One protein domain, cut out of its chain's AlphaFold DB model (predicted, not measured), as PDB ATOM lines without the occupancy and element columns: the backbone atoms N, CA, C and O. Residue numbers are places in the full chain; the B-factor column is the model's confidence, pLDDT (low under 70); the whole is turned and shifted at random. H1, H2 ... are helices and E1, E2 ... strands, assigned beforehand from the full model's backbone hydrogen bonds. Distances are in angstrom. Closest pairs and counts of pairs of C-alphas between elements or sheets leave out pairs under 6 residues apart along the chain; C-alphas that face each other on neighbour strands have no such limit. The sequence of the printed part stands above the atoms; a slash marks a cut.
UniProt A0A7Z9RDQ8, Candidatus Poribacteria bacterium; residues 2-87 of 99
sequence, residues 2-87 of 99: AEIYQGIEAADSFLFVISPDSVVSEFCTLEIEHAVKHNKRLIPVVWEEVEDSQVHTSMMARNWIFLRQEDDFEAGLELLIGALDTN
ATOM      1  N   ALA A   2     -57.409 120.153-114.312       61.50
ATOM      2  CA  ALA A   2     -58.877 120.264-114.331       61.50
ATOM      3  C   ALA A   2     -59.608 118.967-113.920       61.50
ATOM      4  O   ALA A   2     -60.598 119.032-113.203       61.50
ATOM      5  N   GLU A   3     -59.083 117.800-114.302       71.69
ATOM      6  CA  GLU A   3     -59.657 116.495-113.927       71.69
ATOM      7  C   GLU A   3     -59.565 116.211-112.421       71.69
ATOM      8  O   GLU A   3     -60.494 115.660-111.838       71.69
ATOM      9  N   ILE A   4     -58.480 116.649-111.775       72.62
ATOM     10  CA  ILE A   4     -58.288 116.504-110.329       72.62
ATOM     11  C   ILE A   4     -59.295 117.379-109.579       72.62
ATOM     12  O   ILE A   4     -59.975 116.893-108.681       72.62
ATOM     13  N   TYR A   5     -59.456 118.644-109.985       75.88
ATOM     14  CA  TYR A   5     -60.436 119.540-109.366       75.88
ATOM     15  C   TYR A   5     -61.867 119.044-109.553       75.88
ATOM     16  O   TYR A   5     -62.601 118.980-108.574       75.88
ATOM     17  N   GLN A   6     -62.242 118.581-110.749       75.12
ATOM     18  CA  GLN A   6     -63.557 117.965-110.947       75.12
ATOM     19  C   GLN A   6     -63.753 116.717-110.079       75.12
ATOM     20  O   GLN A   6     -64.842 116.519-109.542       75.12
ATOM     21  N   GLY A   7     -62.711 115.900-109.898       72.25
ATOM     22  CA  GLY A   7     -62.730 114.770-108.971       72.25
ATOM     23  C   GLY A   7     -62.961 115.207-107.521       72.25
ATOM     24  O   GLY A   7     -63.815 114.640-106.843       72.25
ATOM     25  N   ILE A   8     -62.272 116.258-107.067       74.31
ATOM     26  CA  ILE A   8     -62.446 116.853-105.730       74.31
ATOM     27  C   ILE A   8     -63.860 117.427-105.567       74.31
ATOM     28  O   ILE A   8     -64.485 117.268-104.520       74.31
ATOM     29  N   GLU A   9     -64.389 118.090-106.592       74.06
ATOM     30  CA  GLU A   9     -65.728 118.675-106.575       74.06
ATOM     31  C   GLU A   9     -66.827 117.605-106.553       74.06
ATOM     32  O   GLU A   9     -67.800 117.759-105.808       74.06
ATOM     33  N   ALA A  10     -66.653 116.513-107.300       76.06
ATOM     34  CA  ALA A  10     -67.580 115.386-107.343       76.06
ATOM     35  C   ALA A  10     -67.497 114.474-106.104       76.06
ATOM     36  O   ALA A  10     -68.490 113.838-105.761       76.06
ATOM     37  N   ALA A  11     -66.347 114.414-105.425       74.69
ATOM     38  CA  ALA A  11     -66.139 113.579-104.242       74.69
ATOM     39  C   ALA A  11     -66.509 114.302-102.940       74.69
ATOM     40  O   ALA A  11     -66.262 115.492-102.780       74.69
ATOM     41  N   ASP A  12     -67.064 113.597-101.957       72.25
ATOM     42  CA  ASP A  12     -67.389 114.177-100.643       72.25
ATOM     43  C   ASP A  12     -66.189 114.223 -99.686       72.25
ATOM     44  O   ASP A  12     -66.097 115.089 -98.808       72.25
ATOM     45  N   SER A  13     -65.260 113.283 -99.861       76.06
ATOM     46  CA  SER A  13     -64.058 113.143 -99.042       76.06
ATOM     47  C   SER A  13     -62.814 113.186 -99.919       76.06
ATOM     48  O   SER A  13     -62.782 112.590-100.992       76.06
ATOM     49  N   PHE A  14     -61.793 113.886 -99.442       82.00
ATOM     50  CA  PHE A  14     -60.486 113.992-100.066       82.00
ATOM     51  C   PHE A  14     -59.468 113.293 -99.174       82.00
ATOM     52  O   PHE A  14     -59.224 113.732 -98.048       82.00
ATOM     53  N   LEU A  15     -58.910 112.193 -99.663       81.94
ATOM     54  CA  LEU A  15     -57.879 111.442 -98.963       81.94
ATOM     55  C   LEU A  15     -56.508 111.936 -99.414       81.94
ATOM     56  O   LEU A  15     -56.229 111.949-100.610       81.94
ATOM     57  N   PHE A  16     -55.670 112.334 -98.463       82.88
ATOM     58  CA  PHE A  16     -54.331 112.829 -98.749       82.88
ATOM     59  C   PHE A  16     -53.294 111.957 -98.058       82.88
ATOM     60  O   PHE A  16     -53.302 111.860 -96.833       82.88
ATOM     61  N   VAL A  17     -52.414 111.336 -98.840       84.38
ATOM     62  CA  VAL A  17     -51.329 110.508 -98.313       84.38
ATOM     63  C   VAL A  17     -50.105 111.390 -98.086       84.38
ATOM     64  O   VAL A  17     -49.530 111.930 -99.026       84.38
ATOM     65  N   ILE A  18     -49.736 111.559 -96.825       84.88
ATOM     66  CA  ILE A  18     -48.607 112.359 -96.374       84.88
ATOM     67  C   ILE A  18     -47.342 111.504 -96.469       84.88
ATOM     68  O   ILE A  18     -47.229 110.451 -95.838       84.88
ATOM     69  N   SER A  19     -46.406 111.988 -97.278       84.06
ATOM     70  CA  SER A  19     -45.055 111.463 -97.468       84.06
ATOM     71  C   SER A  19     -44.121 112.640 -97.790       84.06
ATOM     72  O   SER A  19     -44.620 113.679 -98.248       84.06
ATOM     73  N   PRO A  20     -42.795 112.531 -97.589       80.69
ATOM     74  CA  PRO A  20     -41.869 113.625 -97.885       80.69
ATOM     75  C   PRO A  20     -41.914 114.060 -99.355       80.69
ATOM     76  O   PRO A  20     -41.773 115.242 -99.645       80.69
ATOM     77  N   ASP A  21     -42.179 113.139-100.285       80.31
ATOM     78  CA  ASP A  21     -42.340 113.468-101.708       80.31
ATOM     79  C   ASP A  21     -43.623 114.285-101.956       80.31
ATOM     80  O   ASP A  21     -43.623 115.281-102.683       80.31
ATOM     81  N   SER A  22     -44.714 113.932-101.268       76.75
ATOM     82  CA  SER A  22     -46.007 114.612-101.404       76.75
ATOM     83  C   SER A  22     -46.029 116.009-100.780       76.75
ATOM     84  O   SER A  22     -46.657 116.904-101.339       76.75
ATOM     85  N   VAL A  23     -45.343 116.235 -99.652       76.06
ATOM     86  CA  VAL A  23     -45.301 117.567 -99.004       76.06
ATOM     87  C   VAL A  23     -44.370 118.553 -99.712       76.06
ATOM     88  O   VAL A  23     -44.544 119.762 -99.579       76.06
ATOM     89  N   VAL A  24     -43.395 118.060-100.480       77.94
ATOM     90  CA  VAL A  24     -42.487 118.898-101.282       77.94
ATOM     91  C   VAL A  24     -43.148 119.361-102.589       77.94
ATOM     92  O   VAL A  24     -42.724 120.351-103.186       77.94
ATOM     93  N   SER A  25     -44.215 118.690-103.030       78.38
ATOM     94  CA  SER A  25     -44.925 119.025-104.263       78.38
ATOM     95  C   SER A  25     -45.822 120.260-104.109       78.38
ATOM     96  O   SER A  25     -46.812 120.252-103.377       78.38
ATOM     97  N   GLU A  26     -45.547 121.310-104.889       75.44
ATOM     98  CA  GLU A  26     -46.381 122.525-104.946       75.44
ATOM     99  C   GLU A  26     -47.822 122.242-105.405       75.44
ATOM    100  O   GLU A  26     -48.758 122.950-105.027       75.44
ATOM    101  N   PHE A  27     -48.025 121.185-106.197       77.31
ATOM    102  CA  PHE A  27     -49.355 120.791-106.656       77.31
ATOM    103  C   PHE A  27     -50.237 120.284-105.515       77.31
ATOM    104  O   PHE A  27     -51.421 120.623-105.478       77.31
ATOM    105  N   CYS A  28     -49.655 119.574-104.547       74.38
ATOM    106  CA  CYS A  28     -50.397 119.059-103.405       74.38
ATOM    107  C   CYS A  28     -50.973 120.193-102.550       74.38
ATOM    108  O   CYS A  28     -52.124 120.116-102.123       74.38
ATOM    109  N   THR A  29     -50.237 121.293-102.376       76.88
ATOM    110  CA  THR A  29     -50.746 122.488-101.685       76.88
ATOM    111  C   THR A  29     -51.973 123.068-102.391       76.88
ATOM    112  O   THR A  29     -52.986 123.331-101.742       76.88
ATOM    113  N   LEU A  30     -51.930 123.189-103.723       80.88
ATOM    114  CA  LEU A  30     -53.052 123.705-104.517       80.88
ATOM    115  C   LEU A  30     -54.298 122.809-104.419       80.88
ATOM    116  O   LEU A  30     -55.419 123.309-104.307       80.88
ATOM    117  N   GLU A  31     -54.117 121.488-104.436       80.38
ATOM    118  CA  GLU A  31     -55.206 120.517-104.273       80.38
ATOM    119  C   GLU A  31     -55.848 120.614-102.883       80.38
ATOM    120  O   GLU A  31     -57.077 120.626-102.765       80.38
ATOM    121  N   ILE A  32     -55.028 120.754-101.836       78.56
ATOM    122  CA  ILE A  32     -55.489 120.919-100.454       78.56
ATOM    123  C   ILE A  32     -56.271 122.220-100.309       78.56
ATOM    124  O   ILE A  32     -57.383 122.197 -99.783       78.56
ATOM    125  N   GLU A  33     -55.744 123.346-100.792       82.06
ATOM    126  CA  GLU A  33     -56.445 124.632-100.739       82.06
ATOM    127  C   GLU A  33     -57.793 124.569-101.461       82.06
ATOM    128  O   GLU A  33     -58.798 125.075-100.954       82.06
ATOM    129  N   HIS A  34     -57.847 123.895-102.610       81.69
ATOM    130  CA  HIS A  34     -59.089 123.707-103.346       81.69
ATOM    131  C   HIS A  34     -60.094 122.848-102.563       81.69
ATOM    132  O   HIS A  34     -61.250 123.241-102.389       81.69
ATOM    133  N   ALA A  35     -59.662 121.716-102.008       80.56
ATOM    134  CA  ALA A  35     -60.506 120.861-101.179       80.56
ATOM    135  C   ALA A  35     -61.000 121.583 -99.906       80.56
ATOM    136  O   ALA A  35     -62.182 121.489 -99.561       80.56
ATOM    137  N   VAL A  36     -60.138 122.368 -99.244       80.62
ATOM    138  CA  VAL A  36     -60.493 123.227 -98.099       80.62
ATOM    139  C   VAL A  36     -61.539 124.264 -98.508       80.62
ATOM    140  O   VAL A  36     -62.556 124.410 -97.829       80.62
ATOM    141  N   LYS A  37     -61.330 124.955 -99.634       81.81
ATOM    142  CA  LYS A  37     -62.243 125.983-100.153       81.81
ATOM    143  C   LYS A  37     -63.636 125.420-100.433       81.81
ATOM    144  O   LYS A  37     -64.637 126.070-100.138       81.81
ATOM    145  N   HIS A  38     -63.706 124.192-100.938       78.12
ATOM    146  CA  HIS A  38     -64.962 123.491-101.198       78.12
ATOM    147  C   HIS A  38     -65.532 122.780 -99.952       78.12
ATOM    148  O   HIS A  38     -66.484 122.011-100.076       78.12
ATOM    149  N   ASN A  39     -64.988 123.049 -98.753       73.00
ATOM    150  CA  ASN A  39     -65.386 122.447 -97.473       73.00
ATOM    151  C   ASN A  39     -65.412 120.911 -97.508       73.00
ATOM    152  O   ASN A  39     -66.197 120.265 -96.810       73.00
ATOM    153  N   LYS A  40     -64.538 120.311 -98.322       76.88
ATOM    154  CA  LYS A  40     -64.448 118.862 -98.446       76.88
ATOM    155  C   LYS A  40     -63.874 118.260 -97.173       76.88
ATOM    156  O   LYS A  40     -63.126 118.892 -96.412       76.88
ATOM    157  N   ARG A  41     -64.251 117.013 -96.910       74.12
ATOM    158  CA  ARG A  41     -63.723 116.275 -95.769       74.12
ATOM    159  C   ARG A  41     -62.319 115.790 -96.108       74.12
ATOM    160  O   ARG A  41     -62.162 114.818 -96.830       74.12
ATOM    161  N   LEU A  42     -61.317 116.483 -95.584       79.88
ATOM    162  CA  LEU A  42     -59.916 116.095 -95.714       79.88
ATOM    163  C   LEU A  42     -59.615 114.958 -94.735       79.88
ATOM    164  O   LEU A  42     -59.878 115.096 -93.536       79.88
ATOM    165  N   ILE A  43     -59.076 113.861 -95.249       82.38
ATOM    166  CA  ILE A  43     -58.630 112.699 -94.484       82.38
ATOM    167  C   ILE A  43     -57.121 112.564 -94.715       82.38
ATOM    168  O   ILE A  43     -56.714 111.996 -95.732       82.38
ATOM    169  N   PRO A  44     -56.292 113.145 -93.834       84.44
ATOM    170  CA  PRO A  44     -54.849 112.970 -93.894       84.44
ATOM    171  C   PRO A  44     -54.462 111.558 -93.438       84.44
ATOM    172  O   PRO A  44     -54.869 111.094 -92.370       84.44
ATOM    173  N   VAL A  45     -53.663 110.890 -94.260       85.50
ATOM    174  CA  VAL A  45     -53.118 109.555 -94.030       85.50
ATOM    175  C   VAL A  45     -51.601 109.666 -94.009       85.50
ATOM    176  O   VAL A  45     -50.998 109.944 -95.036       85.50
ATOM    177  N   VAL A  46     -50.972 109.463 -92.861       85.94
ATOM    178  CA  VAL A  46     -49.519 109.531 -92.695       85.94
ATOM    179  C   VAL A  46     -48.906 108.199 -93.097       85.94
ATOM    180  O   VAL A  46     -49.045 107.217 -92.372       85.94
ATOM    181  N   TRP A  47     -48.251 108.169 -94.257       84.69
ATOM    182  CA  TRP A  47     -47.483 107.010 -94.716       84.69
ATOM    183  C   TRP A  47     -46.049 107.044 -94.184       84.69
ATOM    184  O   TRP A  47     -45.511 106.030 -93.754       84.69
ATOM    185  N   GLU A  48     -45.442 108.227 -94.170       83.44
ATOM    186  CA  GLU A  48     -44.107 108.455 -93.625       83.44
ATOM    187  C   GLU A  48     -44.123 109.723 -92.769       83.44
ATOM    188  O   GLU A  48     -44.864 110.665 -93.065       83.44
ATOM    189  N   GLU A  49     -43.350 109.733 -91.681       76.56
ATOM    190  CA  GLU A  49     -43.271 110.893 -90.796       76.56
ATOM    191  C   GLU A  49     -42.650 112.080 -91.538       76.56
ATOM    192  O   GLU A  49     -41.556 112.000 -92.095       76.56
ATOM    193  N   VAL A  50     -43.369 113.198 -91.533       80.31
ATOM    194  CA  VAL A  50     -42.915 114.480 -92.075       80.31
ATOM    195  C   VAL A  50     -42.979 115.522 -90.973       80.31
ATOM    196  O   VAL A  50     -43.725 115.367 -90.004       80.31
ATOM    197  N   GLU A  51     -42.233 116.612 -91.121       76.31
ATOM    198  CA  GLU A  51     -42.352 117.720 -90.180       76.31
ATOM    199  C   GLU A  51     -43.747 118.353 -90.250       76.31
ATOM    200  O   GLU A  51     -44.220 118.740 -91.321       76.31
ATOM    201  N   ASP A  52     -44.358 118.556 -89.081       69.88
ATOM    202  CA  ASP A  52     -45.628 119.269 -88.917       69.88
ATOM    203  C   ASP A  52     -45.622 120.643 -89.605       69.88
ATOM    204  O   ASP A  52     -46.628 121.086 -90.153       69.88
ATOM    205  N   SER A  53     -44.460 121.300 -89.635       71.06
ATOM    206  CA  SER A  53     -44.233 122.586 -90.302       71.06
ATOM    207  C   SER A  53     -44.499 122.552 -91.811       71.06
ATOM    208  O   SER A  53     -44.793 123.591 -92.400       71.06
ATOM    209  N   GLN A  54     -44.371 121.382 -92.446       71.12
ATOM    210  CA  GLN A  54     -44.641 121.193 -93.874       71.12
ATOM    211  C   GLN A  54     -46.102 120.836 -94.151       71.12
ATOM    212  O   GLN A  54     -46.565 120.948 -95.286       71.12
ATOM    213  N   VAL A  55     -46.850 120.422 -93.127       71.88
ATOM    214  CA  VAL A  55     -48.256 120.057 -93.264       71.88
ATOM    215  C   VAL A  55     -49.127 121.301 -93.113       71.88
ATOM    216  O   VAL A  55     -49.013 122.083 -92.170       71.88
ATOM    217  N   HIS A  56     -50.052 121.485 -94.054       69.75
ATOM    218  CA  HIS A  56     -50.940 122.641 -94.053       69.75
ATOM    219  C   HIS A  56     -51.789 122.687 -92.769       69.75
ATOM    220  O   HIS A  56     -52.393 121.690 -92.369       69.75
ATOM    221  N   THR A  57     -51.932 123.863 -92.148       69.38
ATOM    222  CA  THR A  57     -52.689 124.039 -90.888       69.38
ATOM    223  C   THR A  57     -54.132 123.524 -90.973       69.38
ATOM    224  O   THR A  57     -54.684 123.016 -90.000       69.38
ATOM    225  N   SER A  58     -54.744 123.579 -92.156       67.44
ATOM    226  CA  SER A  58     -56.088 123.038 -92.407       67.44
ATOM    227  C   SER A  58     -56.199 121.517 -92.217       67.44
ATOM    228  O   SER A  58     -57.299 121.017 -91.981       67.44
ATOM    229  N   MET A  59     -55.085 120.784 -92.325       67.12
ATOM    230  CA  MET A  59     -55.003 119.345 -92.056       67.12
ATOM    231  C   MET A  59     -54.739 119.037 -90.582       67.12
ATOM    232  O   MET A  59     -55.248 118.033 -90.096       67.12
ATOM    233  N   MET A  60     -54.038 119.909 -89.848       66.69
ATOM    234  CA  MET A  60     -53.746 119.738 -88.411       66.69
ATOM    235  C   MET A  60     -55.005 119.544 -87.559       66.69
ATOM    236  O   MET A  60     -55.012 118.779 -86.606       66.69
ATOM    237  N   ALA A  61     -56.102 120.212 -87.921       65.88
ATOM    238  CA  ALA A  61     -57.367 120.133 -87.190       65.88
ATOM    239  C   ALA A  61     -58.232 118.901 -87.552       65.88
ATOM    240  O   ALA A  61     -59.404 118.839 -87.173       65.88
ATOM    241  N   ARG A  62     -57.714 117.954 -88.345       72.94
ATOM    242  CA  ARG A  62     -58.461 116.795 -88.867       72.94
ATOM    243  C   ARG A  62     -58.022 115.488 -88.203       72.94
ATOM    244  O   ARG A  62     -57.067 115.449 -87.444       72.94
ATOM    245  N   ASN A  63     -58.748 114.409 -88.494       72.19
ATOM    246  CA  ASN A  63     -58.448 113.073 -87.982       72.19
ATOM    247  C   ASN A  63     -57.327 112.430 -88.807       72.19
ATOM    248  O   ASN A  63     -57.553 112.112 -89.974       72.19
ATOM    249  N   TRP A  64     -56.146 112.272 -88.213       81.56
ATOM    250  CA  TRP A  64     -54.979 111.687 -88.874       81.56
ATOM    251  C   TRP A  64     -55.004 110.172 -88.734       81.56
ATOM    252  O   TRP A  64     -55.272 109.644 -87.655       81.56
ATOM    253  N   ILE A  65     -54.739 109.479 -89.836       84.31
ATOM    254  CA  ILE A  65     -54.625 108.023 -89.862       84.31
ATOM    255  C   ILE A  65     -53.173 107.693 -90.144       84.31
ATOM    256  O   ILE A  65     -52.638 108.118 -91.161       84.31
ATOM    257  N   PHE A  66     -52.539 106.936 -89.263       83.50
ATOM    258  CA  PHE A  66     -51.154 106.523 -89.439       83.50
ATOM    259  C   PHE A  66     -51.135 105.154 -90.125       83.50
ATOM    260  O   PHE A  66     -51.700 104.189 -89.618       83.50
ATOM    261  N   LEU A  67     -50.527 105.101 -91.308       82.12
ATOM    262  CA  LEU A  67     -50.267 103.905 -92.109       82.12
ATOM    263  C   LEU A  67     -48.761 103.821 -92.378       82.12
ATOM    264  O   LEU A  67     -48.321 103.760 -93.524       82.12
ATOM    265  N   ARG A  68     -47.967 103.884 -91.307       82.19
ATOM    266  CA  ARG A  68     -46.511 103.785 -91.402       82.19
ATOM    267  C   ARG A  68     -46.114 102.346 -91.699       82.19
ATOM    268  O   ARG A  68     -46.800 101.410 -91.299       82.19
ATOM    269  N   GLN A  69     -44.975 102.161 -92.360       75.88
ATOM    270  CA  GLN A  69     -44.468 100.828 -92.709       75.88
ATOM    271  C   GLN A  69     -44.127  99.966 -91.473       75.88
ATOM    272  O   GLN A  69     -44.039  98.745 -91.570       75.88
ATOM    273  N   GLU A  70     -43.926 100.614 -90.325       76.75
ATOM    274  CA  GLU A  70     -43.680 100.003 -89.015       76.75
ATOM    275  C   GLU A  70     -44.953  99.567 -88.268       76.75
ATOM    276  O   GLU A  70     -44.852  98.776 -87.331       76.75
ATOM    277  N   ASP A  71     -46.132 100.050 -88.675       76.31
ATOM    278  CA  ASP A  71     -47.424  99.727 -88.061       76.31
ATOM    279  C   ASP A  71     -48.184  98.638 -88.844       76.31
ATOM    280  O   ASP A  71     -47.906  98.346 -90.011       76.31
ATOM    281  N   ASP A  72     -49.215  98.066 -88.213       81.38
ATOM    282  CA  ASP A  72     -50.168  97.164 -88.864       81.38
ATOM    283  C   ASP A  72     -51.008  97.908 -89.920       81.38
ATOM    284  O   ASP A  72     -52.017  98.553 -89.614       81.38
ATOM    285  N   PHE A  73     -50.614  97.774 -91.191       82.38
ATOM    286  CA  PHE A  73     -51.341  98.333 -92.339       82.38
ATOM    287  C   PHE A  73     -52.820  97.923 -92.352       82.38
ATOM    288  O   PHE A  73     -53.686  98.749 -92.631       82.38
ATOM    289  N   GLU A  74     -53.121  96.661 -92.028       83.69
ATOM    290  CA  GLU A  74     -54.501  96.163 -91.968       83.69
ATOM    291  C   GLU A  74     -55.324  96.919 -90.915       83.69
ATOM    292  O   GLU A  74     -56.422  97.384 -91.217       83.69
ATOM    293  N   ALA A  75     -54.769  97.144 -89.720       84.50
ATOM    294  CA  ALA A  75     -55.448  97.879 -88.654       84.50
ATOM    295  C   ALA A  75     -55.670  99.359 -89.017       84.50
ATOM    296  O   ALA A  75     -56.748  99.911 -88.779       84.50
ATOM    297  N   GLY A  76     -54.679 100.008 -89.637       83.25
ATOM    298  CA  GLY A  76     -54.829 101.380 -90.126       83.25
ATOM    299  C   GLY A  76     -55.842 101.494 -91.271       83.25
ATOM    300  O   GLY A  76     -56.590 102.473 -91.347       83.25
ATOM    301  N   LEU A  77     -55.931 100.474 -92.131       82.88
ATOM    302  CA  LEU A  77     -56.922 100.410 -93.200       82.88
ATOM    303  C   LEU A  77     -58.337 100.231 -92.639       82.88
ATOM    304  O   LEU A  77     -59.257 100.899 -93.107       82.88
ATOM    305  N   GLU A  78     -58.524  99.404 -91.609       84.88
ATOM    306  CA  GLU A  78     -59.816  99.290 -90.922       84.88
ATOM    307  C   GLU A  78     -60.240 100.617 -90.277       84.88
ATOM    308  O   GLU A  78     -61.399 101.023 -90.404       84.88
ATOM    309  N   LEU A  79     -59.305 101.352 -89.664       83.44
ATOM    310  CA  LEU A  79     -59.564 102.703 -89.149       83.44
ATOM    311  C   LEU A  79     -59.975 103.674 -90.262       83.44
ATOM    312  O   LEU A  79     -60.908 104.462 -90.079       83.44
ATOM    313  N   LEU A  80     -59.315 103.608 -91.420       82.94
ATOM    314  CA  LEU A  80     -59.672 104.411 -92.587       82.94
ATOM    315  C   LEU A  80     -61.078 104.084 -93.093       82.94
ATOM    316  O   LEU A  80     -61.871 104.999 -93.335       82.94
ATOM    317  N   ILE A  81     -61.403 102.798 -93.216       81.88
ATOM    318  CA  ILE A  81     -62.732 102.339 -93.621       81.88
ATOM    319  C   ILE A  81     -63.774 102.820 -92.611       81.88
ATOM    320  O   ILE A  81     -64.779 103.387 -93.024       81.88
ATOM    321  N   GLY A  82     -63.522 102.709 -91.305       80.31
ATOM    322  CA  GLY A  82     -64.423 103.225 -90.271       80.31
ATOM    323  C   GLY A  82     -64.614 104.745 -90.340       80.31
ATOM    324  O   GLY A  82     -65.735 105.250 -90.205       80.31
ATOM    325  N   ALA A  83     -63.544 105.497 -90.616       77.38
ATOM    326  CA  ALA A  83     -63.606 106.947 -90.784       77.38
ATOM    327  C   ALA A  83     -64.437 107.364 -92.011       77.38
ATOM    328  O   ALA A  83     -65.111 108.403 -91.967       77.38
ATOM    329  N   LEU A  84     -64.408 106.561 -93.079       74.62
ATOM    330  CA  LEU A  84     -65.233 106.729 -94.277       74.62
ATOM    331  C   LEU A  84     -66.689 106.280 -94.041       74.62
ATOM    332  O   LEU A  84     -67.616 107.005 -94.408       74.62
ATOM    333  N   ASP A  85     -66.897 105.138 -93.382       70.38
ATOM    334  CA  ASP A  85     -68.208 104.519 -93.136       70.38
ATOM    335  C   ASP A  85     -69.083 105.340 -92.182       70.38
ATOM    336  O   ASP A  85     -70.280 105.508 -92.425       70.38
ATOM    337  N   THR A  86     -68.471 106.008 -91.194       60.72
ATOM    338  CA  THR A  86     -69.155 106.968 -90.301       60.72
ATOM    339  C   THR A  86     -69.937 108.046 -91.081       60.72
ATOM    340  O   THR A  86     -70.823 108.702 -90.534       60.72
ATOM    341  N   ASN A  87     -69.638 108.254 -92.367       56.16
ATOM    342  CA  ASN A  87     -70.262 109.263 -93.216       56.16
ATOM    343  C   ASN A  87     -71.342 108.723 -94.184       56.16
ATOM    344  O   ASN A  87     -72.077 109.510 -94.782       56.16
TER     345      ASN A  87
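This is residues 2 to 87 of the 99 residues of a protein of Candidatus Poribacteria bacterium (UniProt A0A7Z9RDQ8). A small parallel sheet of two strands, E1 and E2, makes the core, with H3 on one side of it and H5 near it on the opposite side. H1 packs beside H3 beyond E1, the short H4 lies beside E2 on the side of H3, and residues 65 to 66 pair with E2 to extend the sheet a little. The printed part has 86 residues, with five named helices and two named strands in the order H1, E1, H2, H3, E2, H4, H5; the class is mixed, helices and strands. It is compact, with a radius of gyration of the C-alphas of 12.8 A, and spans 35 by 29 by 23 A.

E1 is residues 13 to 18, 15.7 A from first to last C-alpha, beginning at C-alpha 13 (-64.058, 113.143, -99.042). E2 is residues 41 to 46, 16.0 A long. H3 is residues 26 to 37, 16.9 A, and H1 is residues 2 to 10, 12.2 A, with C-alpha 2 at (-58.877, 120.264, -114.331). H2 is residues 20 to 24 and H4 residues 57 to 60. H5, residues 73 to 85, is the longest helix by residues and measures 18.0 A, ending at C-alpha 85 (-68.208, 104.519, -93.136).

E1 and E2 are parallel neighbours at 22 degrees; N 16 and O 43 are 2.9 A apart and N 45 and O 16 are 2.8 A apart, both within hydrogen-bond range. E1, H2, H3 and E2 form a strand-helix-strand unit, two parallel neighbour strands with helices between them, and its crossover is right-handed. The closest C-alphas of H3 and E2 are those of Ala 35 and Leu 42, 7.3 A apart. H3 touches H1 with residues 31 to 35 alone, at a shallow tilt of 31 degrees, the same way; their closest C-alphas, of Ile 8 and Ala 35, are 6.4 A apart. H2 and H3 are close but not clearly touching, with the C-alphas of Ser 22 and Cys 28 closest at 6.6 A. The closest C-alphas of E2 and H4 are those of Pro 44 and Met 59, 6.6 A apart. H5 and E2 are near each other, with 8 pairs of C-alphas within 10 A, while H5 and E1 are only just apart, at 8.1 A. In H1, H2, H3 and H5 every O i to N i+4 pair is within hydrogen-bond range; H4 is too short for such a pair.

The C-alphas of Ala 2 and Glu 70 are the two farthest apart, at 35.8 A. The printed part has no cut. The link from H4 to H5 is long, with 12 residues, 61 to 72. The mean pLDDT of the printed part is 77.3, and it is under 70 at residues 2, 52, 56 to 61 and 86 to 87.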